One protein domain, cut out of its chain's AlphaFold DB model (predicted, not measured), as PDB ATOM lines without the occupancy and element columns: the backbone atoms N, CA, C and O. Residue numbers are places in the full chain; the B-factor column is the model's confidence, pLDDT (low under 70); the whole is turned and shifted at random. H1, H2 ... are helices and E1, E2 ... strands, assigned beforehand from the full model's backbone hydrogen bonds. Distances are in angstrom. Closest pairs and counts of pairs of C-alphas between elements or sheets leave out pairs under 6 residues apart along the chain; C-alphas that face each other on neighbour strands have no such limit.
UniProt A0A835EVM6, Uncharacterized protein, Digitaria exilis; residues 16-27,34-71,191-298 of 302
ATOM      1  N   GLU A  16     -61.671 -45.454 -49.144       52.22
ATOM      2  CA  GLU A  16     -60.322 -45.789 -48.656       52.22
ATOM      3  C   GLU A  16     -60.315 -46.838 -47.545       52.22
ATOM      4  O   GLU A  16     -59.286 -47.476 -47.332       52.22
ATOM      5  N   GLN A  17     -61.452 -47.085 -46.892       49.91
ATOM      6  CA  GLN A  17     -61.641 -48.248 -46.033       49.91
ATOM      7  C   GLN A  17     -61.452 -49.530 -46.845       49.91
ATOM      8  O   GLN A  17     -60.768 -50.419 -46.360       49.91
ATOM      9  N   ASP A  18     -61.910 -49.579 -48.100       48.28
ATOM     10  CA  ASP A  18     -61.625 -50.686 -49.025       48.28
ATOM     11  C   ASP A  18     -60.119 -50.831 -49.319       48.28
ATOM     12  O   ASP A  18     -59.601 -51.943 -49.393       48.28
ATOM     13  N   ALA A  19     -59.388 -49.716 -49.448       47.81
ATOM     14  CA  ALA A  19     -57.953 -49.720 -49.744       47.81
ATOM     15  C   ALA A  19     -57.091 -50.094 -48.524       47.81
ATOM     16  O   ALA A  19     -56.113 -50.822 -48.666       47.81
ATOM     17  N   LEU A  20     -57.455 -49.626 -47.324       50.59
ATOM     18  CA  LEU A  20     -56.808 -50.023 -46.074       50.59
ATOM     19  C   LEU A  20     -57.194 -51.453 -45.693       50.59
ATOM     20  O   LEU A  20     -56.310 -52.221 -45.336       50.59
ATOM     21  N   GLN A  21     -58.459 -51.856 -45.846       51.78
ATOM     22  CA  GLN A  21     -58.865 -53.250 -45.659       51.78
ATOM     23  C   GLN A  21     -58.040 -54.168 -46.552       51.78
ATOM     24  O   GLN A  21     -57.514 -55.133 -46.025       51.78
ATOM     25  N   HIS A  22     -57.813 -53.826 -47.828       50.91
ATOM     26  CA  HIS A  22     -56.954 -54.607 -48.731       50.91
ATOM     27  C   HIS A  22     -55.483 -54.720 -48.287       50.91
ATOM     28  O   HIS A  22     -54.824 -55.693 -48.639       50.91
ATOM     29  N   VAL A  23     -54.967 -53.740 -47.536       51.75
ATOM     30  CA  VAL A  23     -53.615 -53.747 -46.940       51.75
ATOM     31  C   VAL A  23     -53.578 -54.522 -45.611       51.75
ATOM     32  O   VAL A  23     -52.511 -54.955 -45.183       51.75
ATOM     33  N   PHE A  24     -54.730 -54.714 -44.964       50.22
ATOM     34  CA  PHE A  24     -54.881 -55.383 -43.669       50.22
ATOM     35  C   PHE A  24     -55.686 -56.695 -43.742       50.22
ATOM     36  O   PHE A  24     -56.141 -57.162 -42.697       50.22
ATOM     37  N   ILE A  25     -55.883 -57.281 -44.934       46.31
ATOM     38  CA  ILE A  25     -56.383 -58.660 -45.063       46.31
ATOM     39  C   ILE A  25     -55.327 -59.566 -44.421       46.31
ATOM     40  O   ILE A  25     -54.170 -59.539 -44.832       46.31
ATOM     41  N   ASP A  26     -55.729 -60.306 -43.384       44.75
ATOM     42  CA  ASP A  26     -54.905 -61.326 -42.729       44.75
ATOM     43  C   ASP A  26     -54.573 -62.427 -43.745       44.75
ATOM     44  O   ASP A  26     -55.354 -63.362 -43.938       44.75
ATOM     45  N   ASP A  27     -53.411 -62.332 -44.383       43.41
ATOM     46  CA  ASP A  27     -52.779 -63.497 -44.984       43.41
ATOM     47  C   ASP A  27     -52.118 -64.290 -43.849       43.41
ATOM     48  O   ASP A  27     -51.109 -63.894 -43.261       43.41
ATOM     49  N   SER A  34     -40.277 -59.257 -44.885       61.28
ATOM     50  CA  SER A  34     -41.193 -58.240 -45.428       61.28
ATOM     51  C   SER A  34     -41.047 -56.862 -44.774       61.28
ATOM     52  O   SER A  34     -42.007 -56.104 -44.653       61.28
ATOM     53  N   ASP A  35     -39.820 -56.483 -44.408       63.44
ATOM     54  CA  ASP A  35     -39.494 -55.126 -43.935       63.44
ATOM     55  C   ASP A  35     -40.109 -54.027 -44.832       63.44
ATOM     56  O   ASP A  35     -40.619 -53.021 -44.332       63.44
ATOM     57  N   ASP A  36     -40.132 -54.254 -46.150       74.25
ATOM     58  CA  ASP A  36     -40.756 -53.362 -47.133       74.25
ATOM     59  C   ASP A  36     -42.292 -53.307 -47.006       74.25
ATOM     60  O   ASP A  36     -42.896 -52.252 -47.197       74.25
ATOM     61  N   TYR A  37     -42.947 -54.418 -46.664       78.88
ATOM     62  CA  TYR A  37     -44.401 -54.507 -46.520       78.88
ATOM     63  C   TYR A  37     -44.895 -53.805 -45.251       78.88
ATOM     64  O   TYR A  37     -45.827 -53.000 -45.313       78.88
ATOM     65  N   GLU A  38     -44.231 -54.026 -44.116       81.19
ATOM     66  CA  GLU A  38     -44.566 -53.326 -42.870       81.19
ATOM     67  C   GLU A  38     -44.269 -51.821 -42.974       81.19
ATOM     68  O   GLU A  38     -45.049 -50.983 -42.509       81.19
ATOM     69  N   GLN A  39     -43.213 -51.435 -43.700       85.19
ATOM     70  CA  GLN A  39     -42.968 -50.027 -44.004       85.19
ATOM     71  C   GLN A  39     -44.080 -49.416 -44.871       85.19
ATOM     72  O   GLN A  39     -44.497 -48.277 -44.631       85.19
ATOM     73  N   LEU A  40     -44.572 -50.147 -45.877       85.00
ATOM     74  CA  LEU A  40     -45.687 -49.709 -46.720       85.00
ATOM     75  C   LEU A  40     -46.975 -49.537 -45.909       85.00
ATOM     76  O   LEU A  40     -47.666 -48.531 -46.095       85.00
ATOM     77  N   LYS A  41     -47.265 -50.447 -44.970       84.69
ATOM     78  CA  LYS A  41     -48.372 -50.294 -44.012       84.69
ATOM     79  C   LYS A  41     -48.223 -49.010 -43.210       84.69
ATOM     80  O   LYS A  41     -49.142 -48.193 -43.206       84.69
ATOM     81  N   ALA A  42     -47.058 -48.769 -42.610       86.56
ATOM     82  CA  ALA A  42     -46.805 -47.551 -41.843       86.56
ATOM     83  C   ALA A  42     -47.012 -46.274 -42.668       86.56
ATOM     84  O   ALA A  42     -47.643 -45.323 -42.205       86.56
ATOM     85  N   GLN A  43     -46.556 -46.264 -43.921       89.69
ATOM     86  CA  GLN A  43     -46.792 -45.148 -44.836       89.69
ATOM     87  C   GLN A  43     -48.272 -44.986 -45.210       89.69
ATOM     88  O   GLN A  43     -48.740 -43.856 -45.354       89.69
ATOM     89  N   ALA A  44     -49.015 -46.081 -45.380       87.31
ATOM     90  CA  ALA A  44     -50.448 -46.037 -45.654       87.31
ATOM     91  C   ALA A  44     -51.225 -45.447 -44.468       87.31
ATOM     92  O   ALA A  44     -52.043 -44.545 -44.668       87.31
ATOM     93  N   VAL A  45     -50.909 -45.870 -43.237       86.12
ATOM     94  CA  VAL A  45     -51.500 -45.289 -42.021       86.12
ATOM     95  C   VAL A  45     -51.153 -43.805 -41.904       86.12
ATOM     96  O   VAL A  45     -52.035 -42.987 -41.653       86.12
ATOM     97  N   ALA A  46     -49.899 -43.426 -42.162       88.50
ATOM     98  CA  ALA A  46     -49.481 -42.028 -42.119       88.50
ATOM     99  C   ALA A  46     -50.256 -41.142 -43.108       88.50
ATOM    100  O   ALA A  46     -50.751 -40.080 -42.727       88.50
ATOM    101  N   LYS A  47     -50.436 -41.607 -44.351       88.62
ATOM    102  CA  LYS A  47     -51.237 -40.910 -45.372       88.62
ATOM    103  C   LYS A  47     -52.707 -40.798 -44.980       88.62
ATOM    104  O   LYS A  47     -53.328 -39.773 -45.245       88.62
ATOM    105  N   PHE A  48     -53.270 -41.838 -44.367       86.31
ATOM    106  CA  PHE A  48     -54.634 -41.789 -43.852       86.31
ATOM    107  C   PHE A  48     -54.774 -40.713 -42.769       86.31
ATOM    108  O   PHE A  48     -55.656 -39.861 -42.852       86.31
ATOM    109  N   VAL A  49     -53.860 -40.695 -41.797       85.69
ATOM    110  CA  VAL A  49     -53.865 -39.727 -40.692       85.69
ATOM    111  C   VAL A  49     -53.679 -38.286 -41.172       85.69
ATOM    112  O   VAL A  49     -54.333 -37.378 -40.656       85.69
ATOM    113  N   GLU A  50     -52.841 -38.069 -42.184       87.44
ATOM    114  CA  GLU A  50     -52.693 -36.768 -42.841       87.44
ATOM    115  C   GLU A  50     -54.002 -36.326 -43.522       87.44
ATOM    116  O   GLU A  50     -54.455 -35.197 -43.331       87.44
ATOM    117  N   LYS A  51     -54.675 -37.225 -44.253       85.94
ATOM    118  CA  LYS A  51     -55.953 -36.922 -44.924       85.94
ATOM    119  C   LYS A  51     -57.098 -36.617 -43.967       85.94
ATOM    120  O   LYS A  51     -57.968 -35.824 -44.325       85.94
ATOM    121  N   LEU A  52     -57.106 -37.210 -42.769       83.75
ATOM    122  CA  LEU A  52     -58.091 -36.872 -41.736       83.75
ATOM    123  C   LEU A  52     -58.024 -35.388 -41.342       83.75
ATOM    124  O   LEU A  52     -59.028 -34.826 -40.906       83.75
ATOM    125  N   GLY A  53     -56.865 -34.744 -41.513       84.62
ATOM    126  CA  GLY A  53     -56.667 -33.352 -41.136       84.62
ATOM    127  C   GLY A  53     -56.773 -33.130 -39.620       84.62
ATOM    128  O   GLY A  53     -56.748 -34.087 -38.840       84.62
ATOM    129  N   PRO A  54     -56.850 -31.870 -39.165       83.75
ATOM    130  CA  PRO A  54     -56.960 -31.560 -37.744       83.75
ATOM    131  C   PRO A  54     -58.304 -32.047 -37.194       83.75
ATOM    132  O   PRO A  54     -59.362 -31.605 -37.649       83.75
ATOM    133  N   VAL A  55     -58.260 -32.935 -36.204       81.56
ATOM    134  CA  VAL A  55     -59.435 -33.489 -35.515       81.56
ATOM    135  C   VAL A  55     -59.122 -33.642 -34.032       81.56
ATOM    136  O   VAL A  55     -57.972 -33.852 -33.651       81.56
ATOM    137  N   GLU A  56     -60.149 -33.550 -33.196       79.69
ATOM    138  CA  GLU A  56     -60.005 -33.737 -31.753       79.69
ATOM    139  C   GLU A  56     -59.576 -35.168 -31.416       79.69
ATOM    140  O   GLU A  56     -59.968 -36.122 -32.087       79.69
ATOM    141  N   HIS A  57     -58.801 -35.330 -30.343       76.94
ATOM    142  CA  HIS A  57     -58.211 -36.616 -29.973       76.94
ATOM    143  C   HIS A  57     -59.252 -37.746 -29.811       76.94
ATOM    144  O   HIS A  57     -59.008 -38.869 -30.248       76.94
ATOM    145  N   GLU A  58     -60.419 -37.483 -29.211       78.00
ATOM    146  CA  GLU A  58     -61.477 -38.497 -29.048       78.00
ATOM    147  C   GLU A  58     -62.075 -38.948 -30.388       78.00
ATOM    148  O   GLU A  58     -62.294 -40.141 -30.606       78.00
ATOM    149  N   GLU A  59     -62.294 -38.004 -31.304       82.25
ATOM    150  CA  GLU A  59     -62.777 -38.287 -32.657       82.25
ATOM    151  C   GLU A  59     -61.711 -39.043 -33.456       82.25
ATOM    152  O   GLU A  59     -62.005 -40.064 -34.077       82.25
ATOM    153  N   ARG A  60     -60.446 -38.615 -33.350       82.38
ATOM    154  CA  ARG A  60     -59.299 -39.306 -33.943       82.38
ATOM    155  C   ARG A  60     -59.194 -40.740 -33.430       82.38
ATOM    156  O   ARG A  60     -59.076 -41.658 -34.233       82.38
ATOM    157  N   LEU A  61     -59.315 -40.959 -32.123       79.50
ATOM    158  CA  LEU A  61     -59.320 -42.292 -31.523       79.50
ATOM    159  C   LEU A  61     -60.460 -43.161 -32.067       79.50
ATOM    160  O   LEU A  61     -60.232 -44.321 -32.405       79.50
ATOM    161  N   ALA A  62     -61.678 -42.624 -32.159       82.94
ATOM    162  CA  ALA A  62     -62.829 -43.357 -32.687       82.94
ATOM    163  C   ALA A  62     -62.634 -43.755 -34.161       82.94
ATOM    164  O   ALA A  62     -62.912 -44.898 -34.539       82.94
ATOM    165  N   LEU A  63     -62.097 -42.841 -34.975       82.56
ATOM    166  CA  LEU A  63     -61.780 -43.082 -36.381       82.56
ATOM    167  C   LEU A  63     -60.672 -44.121 -36.542       82.56
ATOM    168  O   LEU A  63     -60.831 -45.056 -37.326       82.56
ATOM    169  N   MET A  64     -59.591 -44.011 -35.766       79.50
ATOM    170  CA  MET A  64     -58.496 -44.981 -35.781       79.50
ATOM    171  C   MET A  64     -58.992 -46.372 -35.366       79.50
ATOM    172  O   MET A  64     -58.703 -47.355 -36.044       79.50
ATOM    173  N   LYS A  65     -59.810 -46.459 -34.307       80.69
ATOM    174  CA  LYS A  65     -60.417 -47.723 -33.863       80.69
ATOM    175  C   LYS A  65     -61.257 -48.387 -34.938       80.69
ATOM    176  O   LYS A  65     -61.096 -49.574 -35.197       80.69
ATOM    177  N   THR A  66     -62.107 -47.608 -35.594       81.44
ATOM    178  CA  THR A  66     -63.008 -48.129 -36.624       81.44
ATOM    179  C   THR A  66     -62.256 -48.514 -37.901       81.44
ATOM    180  O   THR A  66     -62.561 -49.540 -38.503       81.44
ATOM    181  N   SER A  67     -61.255 -47.726 -38.302       78.56
ATOM    182  CA  SER A  67     -60.578 -47.883 -39.599       78.56
ATOM    183  C   SER A  67     -59.458 -48.923 -39.569       78.56
ATOM    184  O   SER A  67     -59.273 -49.644 -40.543       78.56
ATOM    185  N   PHE A  68     -58.733 -49.035 -38.450       73.75
ATOM    186  CA  PHE A  68     -57.612 -49.973 -38.294       73.75
ATOM    187  C   PHE A  68     -57.977 -51.231 -37.508       73.75
ATOM    188  O   PHE A  68     -57.121 -52.081 -37.286       73.75
ATOM    189  N   GLY A  69     -59.234 -51.364 -37.072       74.25
ATOM    190  CA  GLY A  69     -59.673 -52.492 -36.254       74.25
ATOM    191  C   GLY A  69     -59.019 -52.519 -34.870       74.25
ATOM    192  O   GLY A  69     -58.865 -53.595 -34.298       74.25
ATOM    193  N   ILE A  70     -58.623 -51.357 -34.331       73.56
ATOM    194  CA  ILE A  70     -58.094 -51.273 -32.963       73.56
ATOM    195  C   ILE A  70     -59.237 -51.638 -32.008       73.56
ATOM    196  O   ILE A  70     -60.283 -50.975 -32.047       73.56
ATOM    197  N   PRO A  71     -59.067 -52.642 -31.129       67.50
ATOM    198  CA  PRO A  71     -60.118 -53.056 -30.213       67.50
ATOM    199  C   PRO A  71     -60.642 -51.873 -29.391       67.50
ATOM    200  O   PRO A  71     -59.896 -51.151 -28.720       67.50
ATOM    201  N   GLY A 191     -40.967 -57.508 -27.396       84.38
ATOM    202  CA  GLY A 191     -41.344 -56.107 -27.240       84.38
ATOM    203  C   GLY A 191     -40.174 -55.180 -26.902       84.38
ATOM    204  O   GLY A 191     -39.219 -55.552 -26.220       84.38
ATOM    205  N   PHE A 192     -40.301 -53.942 -27.356       87.00
ATOM    206  CA  PHE A 192     -39.402 -52.825 -27.125       87.00
ATOM    207  C   PHE A 192     -40.139 -51.741 -26.351       87.00
ATOM    208  O   PHE A 192     -41.275 -51.402 -26.683       87.00
ATOM    209  N   GLU A 193     -39.484 -51.151 -25.356       89.75
ATOM    210  CA  GLU A 193     -39.939 -49.886 -24.785       89.75
ATOM    211  C   GLU A 193     -39.431 -48.740 -25.670       89.75
ATOM    212  O   GLU A 193     -38.226 -48.544 -25.837       89.75
ATOM    213  N   ALA A 194     -40.365 -47.969 -26.220       91.00
ATOM    214  CA  ALA A 194     -40.121 -46.684 -26.854       91.00
ATOM    215  C   ALA A 194     -40.200 -45.587 -25.788       91.00
ATOM    216  O   ALA A 194     -41.295 -45.241 -25.350       91.00
ATOM    217  N   THR A 195     -39.069 -45.022 -25.370       92.69
ATOM    218  CA  THR A 195     -39.053 -43.796 -24.556       92.69
ATOM    219  C   THR A 195     -39.055 -42.583 -25.477       92.69
ATOM    220  O   THR A 195     -38.130 -42.418 -26.270       92.69
ATOM    221  N   ILE A 196     -40.062 -41.722 -25.356       94.19
ATOM    222  CA  ILE A 196     -40.258 -40.543 -26.201       94.19
ATOM    223  C   ILE A 196     -39.918 -39.286 -25.400       94.19
ATOM    224  O   ILE A 196     -40.533 -38.999 -24.370       94.19
ATOM    225  N   GLU A 197     -38.940 -38.539 -25.893       95.62
ATOM    226  CA  GLU A 197     -38.500 -37.254 -25.359       95.62
ATOM    227  C   GLU A 197     -38.832 -36.150 -26.368       95.62
ATOM    228  O   GLU A 197     -38.625 -36.317 -27.573       95.62
ATOM    229  N   LEU A 198     -39.325 -35.015 -25.874       97.00
ATOM    230  CA  LEU A 198     -39.642 -33.846 -26.693       97.00
ATOM    231  C   LEU A 198     -38.683 -32.704 -26.349       97.00
ATOM    232  O   LEU A 198     -38.490 -32.390 -25.171       97.00
ATOM    233  N   ASP A 199     -38.112 -32.073 -27.369       97.62
ATOM    234  CA  ASP A 199     -37.279 -30.879 -27.236       97.62
ATOM    235  C   ASP A 199     -37.776 -29.791 -28.191       97.62
ATOM    236  O   ASP A 199     -37.728 -29.953 -29.410       97.62
ATOM    237  N   PHE A 200     -38.320 -28.705 -27.643       97.62
ATOM    238  CA  PHE A 200     -38.901 -27.623 -28.435       97.62
ATOM    239  C   PHE A 200     -37.812 -26.682 -28.933       97.62
ATOM    240  O   PHE A 200     -37.206 -25.950 -28.152       97.62
ATOM    241  N   LEU A 201     -37.585 -26.683 -30.240       97.81
ATOM    242  CA  LEU A 201     -36.575 -25.859 -30.897       97.81
ATOM    243  C   LEU A 201     -37.100 -24.443 -31.154       97.81
ATOM    244  O   LEU A 201     -36.374 -23.469 -30.976       97.81
ATOM    245  N   GLU A 202     -38.383 -24.332 -31.502       97.69
ATOM    246  CA  GLU A 202     -39.074 -23.064 -31.736       97.69
ATOM    247  C   GLU A 202     -40.446 -23.092 -31.058       97.69
ATOM    248  O   GLU A 202     -41.166 -24.091 -31.132       97.69
ATOM    249  N   VAL A 203     -40.814 -21.995 -30.389       97.00
ATOM    250  CA  VAL A 203     -42.113 -21.829 -29.721       97.00
ATOM    251  C   VAL A 203     -42.649 -20.428 -30.031       97.00
ATOM    252  O   VAL A 203     -41.907 -19.459 -29.847       97.00
ATOM    253  N   PRO A 204     -43.904 -20.290 -30.501       95.12
ATOM    254  CA  PRO A 204     -44.495 -18.995 -30.819       95.12
ATOM    255  C   PRO A 204     -44.643 -18.110 -29.577       95.12
ATOM    256  O   PRO A 204     -44.751 -18.588 -28.445       95.12
ATOM    257  N   GLU A 205     -44.692 -16.796 -29.800       92.31
ATOM    258  CA  GLU A 205     -44.959 -15.828 -28.737       92.31
ATOM    259  C   GLU A 205     -46.315 -16.125 -28.071       92.31
ATOM    260  O   GLU A 205     -47.329 -16.294 -28.745       92.31
ATOM    261  N   GLY A 206     -46.324 -16.211 -26.739       90.25
ATOM    262  CA  GLY A 206     -47.507 -16.598 -25.961       90.25
ATOM    263  C   GLY A 206     -47.668 -18.105 -25.734       90.25
ATOM    264  O   GLY A 206     -48.536 -18.498 -24.956       90.25
ATOM    265  N   GLY A 207     -46.811 -18.937 -26.333       93.50
ATOM    266  CA  GLY A 207     -46.871 -20.389 -26.196       93.50
ATOM    267  C   GLY A 207     -48.064 -21.013 -26.923       93.50
ATOM    268  O   GLY A 207     -48.814 -20.347 -27.638       93.50
ATOM    269  N   PHE A 208     -48.232 -22.322 -26.765       93.25
ATOM    270  CA  PHE A 208     -49.352 -23.057 -27.347       93.25
ATOM    271  C   PHE A 208     -49.646 -24.345 -26.575       93.25
ATOM    272  O   PHE A 208     -48.839 -24.797 -25.766       93.25
ATOM    273  N   SER A 209     -50.807 -24.938 -26.839       91.06
ATOM    274  CA  SER A 209     -51.164 -26.272 -26.352       91.06
ATOM    275  C   SER A 209     -51.049 -27.279 -27.485       91.06
ATOM    276  O   SER A 209     -51.492 -27.005 -28.600       91.06
ATOM    277  N   MET A 210     -50.497 -28.451 -27.189       90.81
ATOM    278  CA  MET A 210     -50.437 -29.575 -28.122       90.81
ATOM    279  C   MET A 210     -51.264 -30.761 -27.630       90.81
ATOM    280  O   MET A 210     -51.454 -30.956 -26.431       90.81
ATOM    281  N   GLN A 211     -51.704 -31.581 -28.577       90.06
ATOM    282  CA  GLN A 211     -52.139 -32.952 -28.336       90.06
ATOM    283  C   GLN A 211     -51.078 -33.892 -28.899       90.06
ATOM    284  O   GLN A 211     -50.328 -33.522 -29.799       90.06
ATOM    285  N   MET A 212     -50.989 -35.097 -28.345       91.12
ATOM    286  CA  MET A 212     -50.023 -36.090 -28.793       91.12
ATOM    287  C   MET A 212     -50.559 -37.493 -28.532       91.12
ATOM    288  O   MET A 212     -50.946 -37.840 -27.410       91.12
ATOM    289  N   CYS A 213     -50.533 -38.325 -29.560       89.25
ATOM    290  CA  CYS A 213     -50.817 -39.744 -29.469       89.25
ATOM    291  C   CYS A 213     -49.773 -40.548 -30.243       89.25
ATOM    292  O   CYS A 213     -48.898 -40.002 -30.921       89.25
ATOM    293  N   GLY A 214     -49.834 -41.862 -30.096       89.88
ATOM    294  CA  GLY A 214     -49.059 -42.761 -30.924       89.88
ATOM    295  C   GLY A 214     -49.824 -44.023 -31.239       89.88
ATOM    296  O   GLY A 214     -50.790 -44.365 -30.559       89.88
ATOM    297  N   TYR A 215     -49.400 -44.716 -32.279       87.81
ATOM    298  CA  TYR A 215     -50.030 -45.957 -32.692       87.81
ATOM    299  C   TYR A 215     -49.037 -46.883 -33.371       87.81
ATOM    300  O   TYR A 215     -47.995 -46.449 -33.866       87.81
ATOM    301  N   THR A 216     -49.367 -48.170 -33.353       87.50
ATOM    302  CA  THR A 216     -48.592 -49.201 -34.042       87.50
ATOM    303  C   THR A 216     -49.393 -49.791 -35.191       87.50
ATOM    304  O   THR A 216     -50.624 -49.714 -35.204       87.50
ATOM    305  N   THR A 217     -48.700 -50.327 -36.189       85.50
ATOM    306  CA  THR A 217     -49.293 -50.689 -37.482       85.50
ATOM    307  C   THR A 217     -49.702 -52.149 -37.561       85.50
ATOM    308  O   THR A 217     -50.862 -52.429 -37.858       85.50
ATOM    309  N   ALA A 218     -48.794 -53.069 -37.247       82.88
ATOM    310  CA  ALA A 218     -49.065 -54.500 -37.233       82.88
ATOM    311  C   ALA A 218     -49.979 -54.844 -36.055       82.88
ATOM    312  O   ALA A 218     -51.031 -55.454 -36.226       82.88
ATOM    313  N   GLN A 219     -49.623 -54.349 -34.868       77.44
ATOM    314  CA  GLN A 219     -50.339 -54.651 -33.632       77.44
ATOM    315  C   GLN A 219     -51.537 -53.740 -33.358       77.44
ATOM    316  O   GLN A 219     -52.238 -53.926 -32.366       77.44
ATOM    317  N   LYS A 220     -51.786 -52.757 -34.235       83.31
ATOM    318  CA  LYS A 220     -52.986 -51.905 -34.209       83.31
ATOM    319  C   LYS A 220     -53.233 -51.289 -32.825       83.31
ATOM    320  O   LYS A 220     -54.366 -51.232 -32.357       83.31
ATOM    321  N   ASN A 221     -52.182 -50.835 -32.142       80.50
ATOM    322  CA  ASN A 221     -52.308 -50.237 -30.811       80.50
ATOM    323  C   ASN A 221     -52.482 -48.729 -30.873       80.50
ATOM    324  O   ASN A 221     -51.995 -48.088 -31.798       80.50
ATOM    325  N   TYR A 222     -53.123 -48.160 -29.850       83.44
ATOM    326  CA  TYR A 222     -53.279 -46.717 -29.691       83.44
ATOM    327  C   TYR A 222     -52.847 -46.262 -28.294       83.44
ATOM    328  O   TYR A 222     -53.327 -46.775 -27.282       83.44
ATOM    329  N   TYR A 223     -51.996 -45.241 -28.245       84.44
ATOM    330  CA  TYR A 223     -51.457 -44.624 -27.040       84.44
ATOM    331  C   TYR A 223     -51.873 -43.156 -26.978       84.44
ATOM    332  O   TYR A 223     -51.541 -42.366 -27.856       84.44
ATOM    333  N   THR A 224     -52.567 -42.768 -25.912       84.25
ATOM    334  CA  THR A 224     -52.826 -41.355 -25.604       84.25
ATOM    335  C   THR A 224     -51.729 -40.824 -24.696       84.25
ATOM    336  O   THR A 224     -51.629 -41.262 -23.550       84.25
ATOM    337  N   PHE A 225     -50.935 -39.867 -25.179       84.94
ATOM    338  CA  PHE A 225     -49.867 -39.249 -24.388       84.94
ATOM    339  C   PHE A 225     -50.312 -37.917 -23.790       84.94
ATOM    340  O   PHE A 225     -50.246 -37.729 -22.575       84.94
ATOM    341  N   ILE A 226     -50.816 -37.019 -24.637       86.19
ATOM    342  CA  ILE A 226     -51.271 -35.680 -24.266       86.19
ATOM    343  C   ILE A 226     -52.658 -35.462 -24.866       86.19
ATOM    344  O   ILE A 226     -52.831 -35.449 -26.084       86.19
ATOM    345  N   ASP A 227     -53.644 -35.302 -23.990       78.56
ATOM    346  CA  ASP A 227     -55.038 -35.015 -24.323       78.56
ATOM    347  C   ASP A 227     -55.685 -34.249 -23.154       78.56
ATOM    348  O   ASP A 227     -55.172 -34.261 -22.035       78.56
ATOM    349  N   LYS A 228     -56.845 -33.633 -23.389       69.31
ATOM    350  CA  LYS A 228     -57.661 -32.900 -22.406       69.31
ATOM    351  C   LYS A 228     -58.001 -33.735 -21.167       69.31
ATOM    352  O   LYS A 228     -58.222 -33.185 -20.093       69.31
ATOM    353  N   ASN A 229     -58.037 -35.058 -21.319       63.88
ATOM    354  CA  ASN A 229     -58.345 -36.016 -20.260       63.88
ATOM    355  C   ASN A 229     -57.095 -36.568 -19.538       63.88
ATOM    356  O   ASN A 229     -57.220 -37.442 -18.670       63.88
ATOM    357  N   CYS A 230     -55.892 -36.128 -19.921       63.19
ATOM    358  CA  CYS A 230     -54.630 -36.511 -19.294       63.19
ATOM    359  C   CYS A 230     -54.226 -35.500 -18.212       63.19
ATOM    360  O   CYS A 230     -54.609 -34.339 -18.245       63.19
ATOM    361  N   HIS A 231     -53.399 -35.926 -17.253       60.34
ATOM    362  CA  HIS A 231     -52.839 -35.015 -16.239       60.34
ATOM    363  C   HIS A 231     -51.760 -34.072 -16.831       60.34
ATOM    364  O   HIS A 231     -51.338 -33.115 -16.185       60.34
ATOM    365  N   CYS A 232     -51.286 -34.344 -18.049       68.12
ATOM    366  CA  CYS A 232     -50.385 -33.464 -18.786       68.12
ATOM    367  C   CYS A 232     -51.225 -32.440 -19.562       68.12
ATOM    368  O   CYS A 232     -51.987 -32.840 -20.439       68.12
ATOM    369  N   ASP A 233     -51.093 -31.150 -19.244       71.56
ATOM    370  CA  ASP A 233     -51.863 -30.071 -19.885       71.56
ATOM    371  C   ASP A 233     -51.385 -29.737 -21.311       71.56
ATOM    372  O   ASP A 233     -52.047 -28.984 -22.029       71.56
ATOM    373  N   GLY A 234     -50.254 -30.311 -21.736       79.75
ATOM    374  CA  GLY A 234     -49.693 -30.117 -23.071       79.75
ATOM    375  C   GLY A 234     -49.290 -28.673 -23.360       79.75
ATOM    376  O   GLY A 234     -49.106 -28.330 -24.528       79.75
ATOM    377  N   VAL A 235     -49.194 -27.817 -22.338       88.19
ATOM    378  CA  VAL A 235     -48.886 -26.397 -22.507       88.19
ATOM    379  C   VAL A 235     -47.383 -26.222 -22.686       88.19
ATOM    380  O   VAL A 235     -46.576 -26.602 -21.838       88.19
ATOM    381  N   VAL A 236     -47.007 -25.599 -23.797       91.00
ATOM    382  CA  VAL A 236     -45.629 -25.278 -24.160       91.00
ATOM    383  C   VAL A 236     -45.476 -23.767 -24.154       91.00
ATOM    384  O   VAL A 236     -46.025 -23.070 -25.005       91.00
ATOM    385  N   SER A 237     -44.732 -23.252 -23.180       91.94
ATOM    386  CA  SER A 237     -44.522 -21.812 -22.992       91.94
ATOM    387  C   SER A 237     -43.154 -21.320 -23.466       91.94
ATOM    388  O   SER A 237     -42.980 -20.121 -23.671       91.94
ATOM    389  N   SER A 238     -42.180 -22.216 -23.639       94.00
ATOM    390  CA  SER A 238     -40.815 -21.868 -24.035       94.00
ATOM    391  C   SER A 238     -40.104 -23.024 -24.731       94.00
ATOM    392  O   SER A 238     -40.485 -24.183 -24.580       94.00
ATOM    393  N   THR A 239     -39.031 -22.699 -25.448       96.88
ATOM    394  CA  THR A 239     -38.105 -23.671 -26.041       96.88
ATOM    395  C   THR A 239     -37.404 -24.527 -24.983       96.88
ATOM    396  O   THR A 239     -37.254 -24.116 -23.829       96.88
ATOM    397  N   GLY A 240     -36.889 -25.672 -25.416       95.81
ATOM    398  CA  GLY A 240     -36.129 -26.628 -24.625       95.81
ATOM    399  C   GLY A 240     -36.910 -27.898 -24.306       95.81
ATOM    400  O   GLY A 240     -38.012 -28.147 -24.806       95.81
ATOM    401  N   ARG A 241     -36.302 -28.716 -23.445       95.44
ATOM    402  CA  ARG A 241     -36.803 -30.048 -23.125       95.44
ATOM    403  C   ARG A 241     -38.154 -29.973 -22.426       95.44
ATOM    404  O   ARG A 241     -38.290 -29.328 -21.385       95.44
ATOM    405  N   PHE A 242     -39.122 -30.717 -22.946       92.69
ATOM    406  CA  PHE A 242     -40.396 -30.904 -22.275       92.69
ATOM    407  C   PHE A 242     -40.189 -31.709 -20.976       92.69
ATOM    408  O   PHE A 242     -39.480 -32.718 -20.996       92.69
ATOM    409  N   PRO A 243     -40.777 -31.309 -19.833       86.56
ATOM    410  CA  PRO A 243     -40.453 -31.911 -18.534       86.56
ATOM    411  C   PRO A 243     -40.777 -33.405 -18.416       86.56
ATOM    412  O   PRO A 243     -40.192 -34.107 -17.591       86.56
ATOM    413  N   GLN A 244     -41.736 -33.880 -19.208       85.69
ATOM    414  CA  GLN A 244     -42.243 -35.242 -19.161       85.69
ATOM    415  C   GLN A 244     -41.756 -36.049 -20.367       85.69
ATOM    416  O   GLN A 244     -41.802 -35.585 -21.502       85.69
ATOM    417  N   TYR A 245     -41.331 -37.281 -20.104       88.25
ATOM    418  CA  TYR A 245     -41.137 -38.309 -21.122       88.25
ATOM    419  C   TYR A 245     -42.372 -39.208 -21.195       88.25
ATOM    420  O   TYR A 245     -43.106 -39.367 -20.212       88.25
ATOM    421  N   PHE A 246     -42.570 -39.826 -22.353       88.44
ATOM    422  CA  PHE A 246     -43.658 -40.768 -22.600       88.44
ATOM    423  C   PHE A 246     -43.097 -42.139 -22.945       88.44
ATOM    424  O   PHE A 246     -41.951 -42.249 -23.378       88.44
ATOM    425  N   VAL A 247     -43.890 -43.187 -22.733       88.19
ATOM    426  CA  VAL A 247     -43.480 -44.558 -23.043       88.19
ATOM    427  C   VAL A 247     -44.560 -45.295 -23.820       88.19
ATOM    428  O   VAL A 247     -45.745 -45.169 -23.513       88.19
ATOM    429  N   ALA A 248     -44.142 -46.078 -24.809       87.75
ATOM    430  CA  ALA A 248     -44.981 -47.036 -25.521       87.75
ATOM    431  C   ALA A 248     -44.268 -48.386 -25.617       87.75
ATOM    432  O   ALA A 248     -43.041 -48.446 -25.596       87.75
ATOM    433  N   ALA A 249     -45.040 -49.464 -25.714       86.81
ATOM    434  CA  ALA A 249     -44.511 -50.789 -26.009       86.81
ATOM    435  C   ALA A 249     -44.733 -51.080 -27.495       86.81
ATOM    436  O   ALA A 249     -45.822 -50.841 -28.005       86.81
ATOM    437  N   VAL A 250     -43.710 -51.557 -28.195       86.94
ATOM    438  CA  VAL A 250     -43.759 -51.785 -29.645       86.94
ATOM    439  C   VAL A 250     -43.125 -53.135 -29.945       86.94
ATOM    440  O   VAL A 250     -42.070 -53.450 -29.400       86.94
ATOM    441  N   GLN A 251     -43.754 -53.960 -30.776       86.69
ATOM    442  CA  GLN A 251     -43.160 -55.231 -31.190       86.69
ATOM    443  C   GLN A 251     -41.972 -54.993 -32.131       86.69
ATOM    444  O   GLN A 251     -41.974 -54.029 -32.891       86.69
ATOM    445  N   LYS A 252     -40.967 -55.876 -32.081       85.38
ATOM    446  CA  LYS A 252     -39.712 -55.803 -32.848       85.38
ATOM    447  C   LYS A 252     -39.854 -55.371 -34.314       85.38
ATOM    448  O   LYS A 252     -39.064 -54.541 -34.759       85.38
ATOM    449  N   ASP A 253     -40.819 -55.943 -35.022       86.25
ATOM    450  CA  ASP A 253     -40.967 -55.800 -36.476       86.25
ATOM    451  C   ASP A 253     -42.160 -54.902 -36.858       86.25
ATOM    452  O   ASP A 253     -42.557 -54.834 -38.015       86.25
ATOM    453  N   ASP A 254     -42.723 -54.181 -35.883       89.81
ATOM    454  CA  ASP A 254     -43.781 -53.192 -36.100       89.81
ATOM    455  C   ASP A 254     -43.179 -51.792 -36.340       89.81
ATOM    456  O   ASP A 254     -41.989 -51.550 -36.140       89.81
ATOM    457  N   TYR A 255     -44.013 -50.831 -36.719       93.12
ATOM    458  CA  TYR A 255     -43.673 -49.416 -36.771       93.12
ATOM    459  C   TYR A 255     -44.450 -48.645 -35.713       93.12
ATOM    460  O   TYR A 255     -45.621 -48.907 -35.446       93.12
ATOM    461  N   PHE A 256     -43.793 -47.649 -35.127       94.06
ATOM    462  CA  PHE A 256     -44.398 -46.752 -34.156       94.06
ATOM    463  C   PHE A 256     -44.536 -45.359 -34.744       94.06
ATOM    464  O   PHE A 256     -43.551 -44.741 -35.146       94.06
ATOM    465  N   LEU A 257     -45.762 -44.859 -34.792       95.44
ATOM    466  CA  LEU A 257     -46.070 -43.550 -35.338       95.44
ATOM    467  C   LEU A 257     -46.431 -42.602 -34.201       95.44
ATOM    468  O   LEU A 257     -47.280 -42.927 -33.374       95.44
ATOM    469  N   VAL A 258     -45.786 -41.438 -34.167       96.06
ATOM    470  CA  VAL A 258     -46.067 -40.347 -33.226       96.06
ATOM    471  C   VAL A 258     -46.798 -39.237 -33.960       96.06
ATOM    472  O   VAL A 258     -46.352 -38.772 -35.008       96.06
ATOM    473  N   ASP A 259     -47.910 -38.795 -33.393       93.62
ATOM    474  CA  ASP A 259     -48.854 -37.902 -34.042       93.62
ATOM    475  C   ASP A 259     -49.302 -36.788 -33.094       93.62
ATOM    476  O   ASP A 259     -49.629 -37.038 -31.935       93.62
ATOM    477  N   PHE A 260     -49.322 -35.555 -33.599       92.44
ATOM    478  CA  PHE A 260     -49.687 -34.351 -32.846       92.44
ATOM    479  C   PHE A 260     -51.120 -33.866 -33.112       92.44
ATOM    480  O   PHE A 260     -51.485 -32.763 -32.712       92.44
ATOM    481  N   ALA A 261     -51.935 -34.658 -33.820       87.44
ATOM    482  CA  ALA A 261     -53.333 -34.357 -34.146       87.44
ATOM    483  C   ALA A 261     -53.565 -33.050 -34.939       87.44
ATOM    484  O   ALA A 261     -54.695 -32.588 -35.083       87.44
ATOM    485  N   GLU A 262     -52.515 -32.476 -35.533       86.31
ATOM    486  CA  GLU A 262     -52.571 -31.204 -36.270       86.31
ATOM    487  C   GLU A 262     -52.894 -31.378 -37.769       86.31
ATOM    488  O   GLU A 262     -52.860 -30.420 -38.538       86.31
ATOM    489  N   GLY A 263     -53.177 -32.611 -38.203       81.38
ATOM    490  CA  GLY A 263     -53.489 -32.939 -39.596       81.38
ATOM    491  C   GLY A 263     -52.288 -33.068 -40.533       81.38
ATOM    492  O   GLY A 263     -52.486 -33.216 -41.734       81.38
ATOM    493  N   LYS A 264     -51.054 -33.025 -40.019       88.88
ATOM    494  CA  LYS A 264     -49.856 -33.395 -40.789       88.88
ATOM    495  C   LYS A 264     -49.568 -34.886 -40.656       88.88
ATOM    496  O   LYS A 264     -50.070 -35.544 -39.744       88.88
ATOM    497  N   SER A 265     -48.727 -35.399 -41.554       91.00
ATOM    498  CA  SER A 265     -48.229 -36.767 -41.448       91.00
ATOM    499  C   SER A 265     -47.561 -36.998 -40.081       91.00
ATOM    500  O   SER A 265     -46.759 -36.164 -39.645       91.00
ATOM    501  N   PRO A 266     -47.840 -38.131 -39.421       94.56
ATOM    502  CA  PRO A 266     -47.125 -38.559 -38.221       94.56
ATOM    503  C   PRO A 266     -45.629 -38.777 -38.489       94.56
ATOM    504  O   PRO A 266     -45.197 -39.017 -39.622       94.56
ATOM    505  N   LEU A 267     -44.845 -38.792 -37.414       97.12
ATOM    506  CA  LEU A 267     -43.460 -39.241 -37.427       97.12
ATOM    507  C   LEU A 267     -43.409 -40.764 -37.280       97.12
ATOM    508  O   LEU A 267     -43.869 -41.301 -36.278       97.12
ATOM    509  N   ILE A 268     -42.830 -41.452 -38.262       96.62
ATOM    510  CA  ILE A 268     -42.714 -42.917 -38.284       96.62
ATOM    511  C   ILE A 268     -41.369 -43.330 -37.691       96.62
ATOM    512  O   ILE A 268     -40.344 -42.851 -38.164       96.62
ATOM    513  N   PHE A 269     -41.343 -44.258 -36.742       96.06
ATOM    514  CA  PHE A 269     -40.127 -44.805 -36.144       96.06
ATOM    515  C   PHE A 269     -40.112 -46.333 -36.250       96.06
ATOM    516  O   PHE A 269     -41.143 -46.979 -36.060       96.06
ATOM    517  N   LYS A 270     -38.933 -46.907 -36.523       93.31
ATOM    518  CA  LYS A 270     -38.719 -48.361 -36.518       93.31
ATOM    519  C   LYS A 270     -38.006 -48.776 -35.220       93.31
ATOM    520  O   LYS A 270     -36.975 -48.171 -34.897       93.31
ATOM    521  N   PRO A 271     -38.509 -49.777 -34.477       90.00
ATOM    522  CA  PRO A 271     -37.821 -50.354 -33.330       90.00
ATOM    523  C   PRO A 271     -36.424 -50.860 -33.694       90.00
ATOM    524  O   PRO A 271     -36.186 -51.395 -34.775       90.00
ATOM    525  N   SER A 272     -35.473 -50.692 -32.776       87.75
ATOM    526  CA  SER A 272     -34.099 -51.175 -32.952       87.75
ATOM    527  C   SER A 272     -33.497 -51.615 -31.618       87.75
ATOM    528  O   SER A 272     -33.770 -51.009 -30.585       87.75
ATOM    529  N   ILE A 273     -32.699 -52.695 -31.623       78.19
ATOM    530  CA  ILE A 273     -32.133 -53.341 -30.407       78.19
ATOM    531  C   ILE A 273     -31.357 -52.341 -29.552       78.19
ATOM    532  O   ILE A 273     -31.505 -52.318 -28.329       78.19
ATOM    533  N   HIS A 274     -30.584 -51.482 -30.211       72.62
ATOM    534  CA  HIS A 274     -29.882 -50.374 -29.594       72.62
ATOM    535  C   HIS A 274     -29.995 -49.172 -30.520       72.62
ATOM    536  O   HIS A 274     -29.525 -49.217 -31.656       72.62
ATOM    537  N   GLY A 275     -30.607 -48.096 -30.038       83.56
ATOM    538  CA  GLY A 275     -30.706 -46.894 -30.842       83.56
ATOM    539  C   GLY A 275     -31.615 -45.843 -30.246       83.56
ATOM    540  O   GLY A 275     -32.526 -46.119 -29.466       83.56
ATOM    541  N   SER A 276     -31.361 -44.614 -30.664       92.75
ATOM    542  CA  SER A 276     -32.341 -43.550 -30.591       92.75
ATOM    543  C   SER A 276     -32.393 -42.858 -31.936       92.75
ATOM    544  O   SER A 276     -31.346 -42.612 -32.534       92.75
ATOM    545  N   GLU A 277     -33.588 -42.507 -32.377       96.06
ATOM    546  CA  GLU A 277     -33.807 -41.720 -33.581       96.06
ATOM    547  C   GLU A 277     -34.518 -40.427 -33.184       96.06
ATOM    548  O   GLU A 277     -35.438 -40.449 -32.365       96.06
ATOM    549  N   ALA A 278     -34.074 -39.299 -33.734       97.38
ATOM    550  CA  ALA A 278     -34.714 -38.006 -33.540       97.38
ATOM    551  C   ALA A 278     -35.252 -37.498 -34.876       97.38
ATOM    552  O   ALA A 278     -34.547 -37.547 -35.885       97.38
ATOM    553  N   LYS A 279     -36.498 -37.026 -34.878       98.19
ATOM    554  CA  LYS A 279     -37.149 -36.414 -36.040       98.19
ATOM    555  C   LYS A 279     -37.807 -35.118 -35.625       98.19
ATOM    556  O   LYS A 279     -38.374 -35.027 -34.540       98.19
ATOM    557  N   GLU A 280     -37.744 -34.131 -36.500       98.00
ATOM    558  CA  GLU A 280     -38.402 -32.855 -36.271       98.00
ATOM    559  C   GLU A 280     -39.844 -32.891 -36.769       98.00
ATOM    560  O   GLU A 280     -40.146 -33.451 -37.824       98.00
ATOM    561  N   TYR A 281     -40.727 -32.258 -36.008       97.56
ATOM    562  CA  TYR A 281     -42.090 -31.959 -36.402       97.56
ATOM    563  C   TYR A 281     -42.300 -30.448 -36.325       97.56
ATOM    564  O   TYR A 281     -42.122 -29.829 -35.275       97.56
ATOM    565  N   SER A 282     -42.681 -29.853 -37.452       96.25
ATOM    566  CA  SER A 282     -43.041 -28.440 -37.526       96.25
ATOM    567  C   SER A 282     -44.550 -28.300 -37.399       96.25
ATOM    568  O   SER A 282     -45.291 -28.870 -38.202       96.25
ATOM    569  N   PHE A 283     -45.015 -27.503 -36.451       94.81
ATOM    570  CA  PHE A 283     -46.426 -27.186 -36.259       94.81
ATOM    571  C   PHE A 283     -46.902 -26.112 -37.249       94.81
ATOM    572  O   PHE A 283     -46.107 -25.412 -37.879       94.81
ATOM    573  N   CYS A 284     -48.215 -25.970 -37.428       91.19
ATOM    574  CA  CYS A 284     -48.804 -24.936 -38.287       91.19
ATOM    575  C   CYS A 284     -48.639 -23.523 -37.711       91.19
ATOM    576  O   CYS A 284     -48.604 -22.550 -38.460       91.19
ATOM    577  N   ASN A 285     -48.516 -23.411 -36.388       92.75
ATOM    578  CA  ASN A 285     -48.308 -22.150 -35.671       92.75
ATOM    579  C   ASN A 285     -46.840 -21.667 -35.664       92.75
ATOM    580  O   ASN A 285     -46.533 -20.682 -34.996       92.75
ATOM    581  N   GLY A 286     -45.942 -22.357 -36.376       93.38
ATOM    582  CA  GLY A 286     -44.515 -22.038 -36.429       93.38
ATOM    583  C   GLY A 286     -43.678 -22.642 -35.299       93.38
ATOM    584  O   GLY A 286     -42.475 -22.427 -35.286       93.38
ATOM    585  N   ALA A 287     -44.262 -23.404 -34.369       96.50
ATOM    586  CA  ALA A 287     -43.467 -24.170 -33.413       96.50
ATOM    587  C   ALA A 287     -42.711 -25.310 -34.115       96.50
ATOM    588  O   ALA A 287     -43.188 -25.880 -35.100       96.50
ATOM    589  N   VAL A 288     -41.567 -25.699 -33.562       97.88
ATOM    590  CA  VAL A 288     -40.779 -26.845 -34.029       97.88
ATOM    591  C   VAL A 288     -40.362 -27.674 -32.827       97.88
ATOM    592  O   VAL A 288     -39.833 -27.141 -31.852       97.88
ATOM    593  N   VAL A 289     -40.592 -28.984 -32.892       97.88
ATOM    594  CA  VAL A 289     -40.187 -29.941 -31.857       97.88
ATOM    595  C   VAL A 289     -39.305 -31.026 -32.456       97.88
ATOM    596  O   VAL A 289     -39.640 -31.613 -33.481       97.88
ATOM    597  N   SER A 290     -38.190 -31.322 -31.799       98.31
ATOM    598  CA  SER A 290     -37.419 -32.537 -32.021       98.31
ATOM    599  C   SER A 290     -37.993 -33.647 -31.142       98.31
ATOM    600  O   SER A 290     -37.917 -33.590 -29.912       98.31
ATOM    601  N   VAL A 291     -38.565 -34.667 -31.775       98.25
ATOM    602  CA  VAL A 291     -39.083 -35.873 -31.126       98.25
ATOM    603  C   VAL A 291     -38.015 -36.945 -31.185       98.25
ATOM    604  O   VAL A 291     -37.691 -37.449 -32.260       98.25
ATOM    605  N   LYS A 292     -37.477 -37.311 -30.025       97.81
ATOM    606  CA  LYS A 292     -36.485 -38.375 -29.901       97.81
ATOM    607  C   LYS A 292     -37.136 -39.619 -29.317       97.81
ATOM    608  O   LYS A 292     -37.626 -39.589 -28.191       97.81
ATOM    609  N   VAL A 293     -37.078 -40.722 -30.053       96.50
ATOM    610  CA  VAL A 293     -37.485 -42.046 -29.575       96.50
ATOM    611  C   VAL A 293     -36.233 -42.855 -29.278       96.50
ATOM    612  O   VAL A 293     -35.392 -43.044 -30.154       96.50
ATOM    613  N   SER A 294     -36.093 -43.305 -28.035       94.38
ATOM    614  CA  SER A 294     -35.023 -44.202 -27.595       94.38
ATOM    615  C   SER A 294     -35.595 -45.582 -27.322       94.38
ATOM    616  O   SER A 294     -36.606 -45.702 -26.631       94.38
ATOM    617  N   TRP A 295     -34.933 -46.609 -27.841       91.69
ATOM    618  CA  TRP A 295     -35.380 -47.989 -27.738       91.69
ATOM    619  C   TRP A 295     -34.605 -48.730 -26.658       91.69
ATOM    620  O   TRP A 295     -33.371 -48.714 -26.641       91.69
ATOM    621  N   SER A 296     -35.327 -49.415 -25.779       86.12
ATOM    622  CA  SER A 296     -34.750 -50.396 -24.869       86.12
ATOM    623  C   SER A 296     -35.430 -51.746 -25.056       86.12
ATOM    624  O   SER A 296     -36.654 -51.864 -25.107       86.12
ATOM    625  N   THR A 297     -34.605 -52.784 -25.163       76.44
ATOM    626  CA  THR A 297     -35.032 -54.171 -24.978       76.44
ATOM    627  C   THR A 297     -34.703 -54.580 -23.551       76.44
ATOM    628  O   THR A 297     -33.790 -54.020 -22.942       76.44
ATOM    629  N   ALA A 298     -35.383 -55.594 -23.021       55.91
ATOM    630  CA  ALA A 298     -34.826 -56.355 -21.901       55.91
ATOM    631  C   ALA A 298     -34.312 -57.732 -22.333       55.91
ATOM    632  O   ALA A 298     -34.229 -58.653 -21.522       55.91
TER     633      ALA A 298
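Overview. This is residues 16 to 27, 34 to 71 and 191 to 298 of the 302 residues of an uncharacterized protein of Digitaria exilis (UniProt A0A835EVM6). Two antiparallel sheets of four strands face each other as a sandwich, and the helices H2 and H3 cover the outer face of the sheet with the shorter strands, E3 E2 E5 E6. The other sheet, E4 E1 E8 E7, is strongly twisted and has no helix on it; the short helix H1 sits at the rim, beside H2 and the last residues of H3. The printed part has 158 residues with three named helices followed by eight named strands, a mixed class. The whole is compact, with a radius of gyration of the C-alphas of 15.4 A and spans of 50 by 35 by 25 A.

Arrangement. H1, residues 16 to 23, only just touches H3, residues 57 to 68, with 3 pairs of C-alphas within 8 A, the closest being Gln 17 and Ser 67 at 6.5 A; H3 does so with residues 67 to 68 alone. H1 is close to but not clearly touching H2, residues 35 to 52, at a shallow tilt of 11 degrees, opposite ways; their closest C-alphas, of Val 23 and Lys 41, are 6.9 A apart. In H1, H2 and H3 every O i to N i+4 pair is within hydrogen-bond range. One sheet runs E4, residues 246 to 251, E1, residues 191 to 202, E8, residues 288 to 296, and E7, residues 275 to 282. Within hydrogen-bond range are N 248 and O 194 of E4 and E1 at 3.0 A, N 197 and O 292 of E1 and E8 at 2.8 A, and N 291 and O 279 of the hairpin E7 and E8 at 2.8 A. The other sheet runs E3, residues 222 to 226, E2, residues 212 to 216, E5, residues 256 to 259, and E6, residues 267 to 269. Here N 223 and O 214 of the hairpin E2 and E3 are 2.8 A apart, N 257 and O 215 of E5 and E2 2.9 A, and N 267 and O 258 of the hairpin E5 and E6 2.8 A. The sheets form a sandwich, two sheets face to face, 9.4 A centre to centre where they face each other. H2 and H3 lie on the same face of the sheet E3 E2 E5 E6, two layers, helices on one face of a sheet. H2 runs along the strands over E5 at a height over the sheet of 9.6 A, and H3 runs along them over E3 and E2 at 10.0 A.

Along the chain. H1 begins at C-alpha 16 (-60.322, -45.789, -48.656). H2 is 26.2 A long, E1 33.4 A, E7 23.2 A and E8 26.0 A; E8 ends at C-alpha 296 (-34.750, -50.396, -24.869).

Size, cuts and confidence. The farthest C-alphas, of Asp 27 and Glu 205, are 51.0 A apart. Residues 28 to 33 and 72 to 190 are not printed, with gaps of 12.7 A and 19.3 A between C-alphas. The link E3 to E4 is long. Confidence is under 70 at residues 16 to 27, 34 to 35, 71, 228 to 232 and 298.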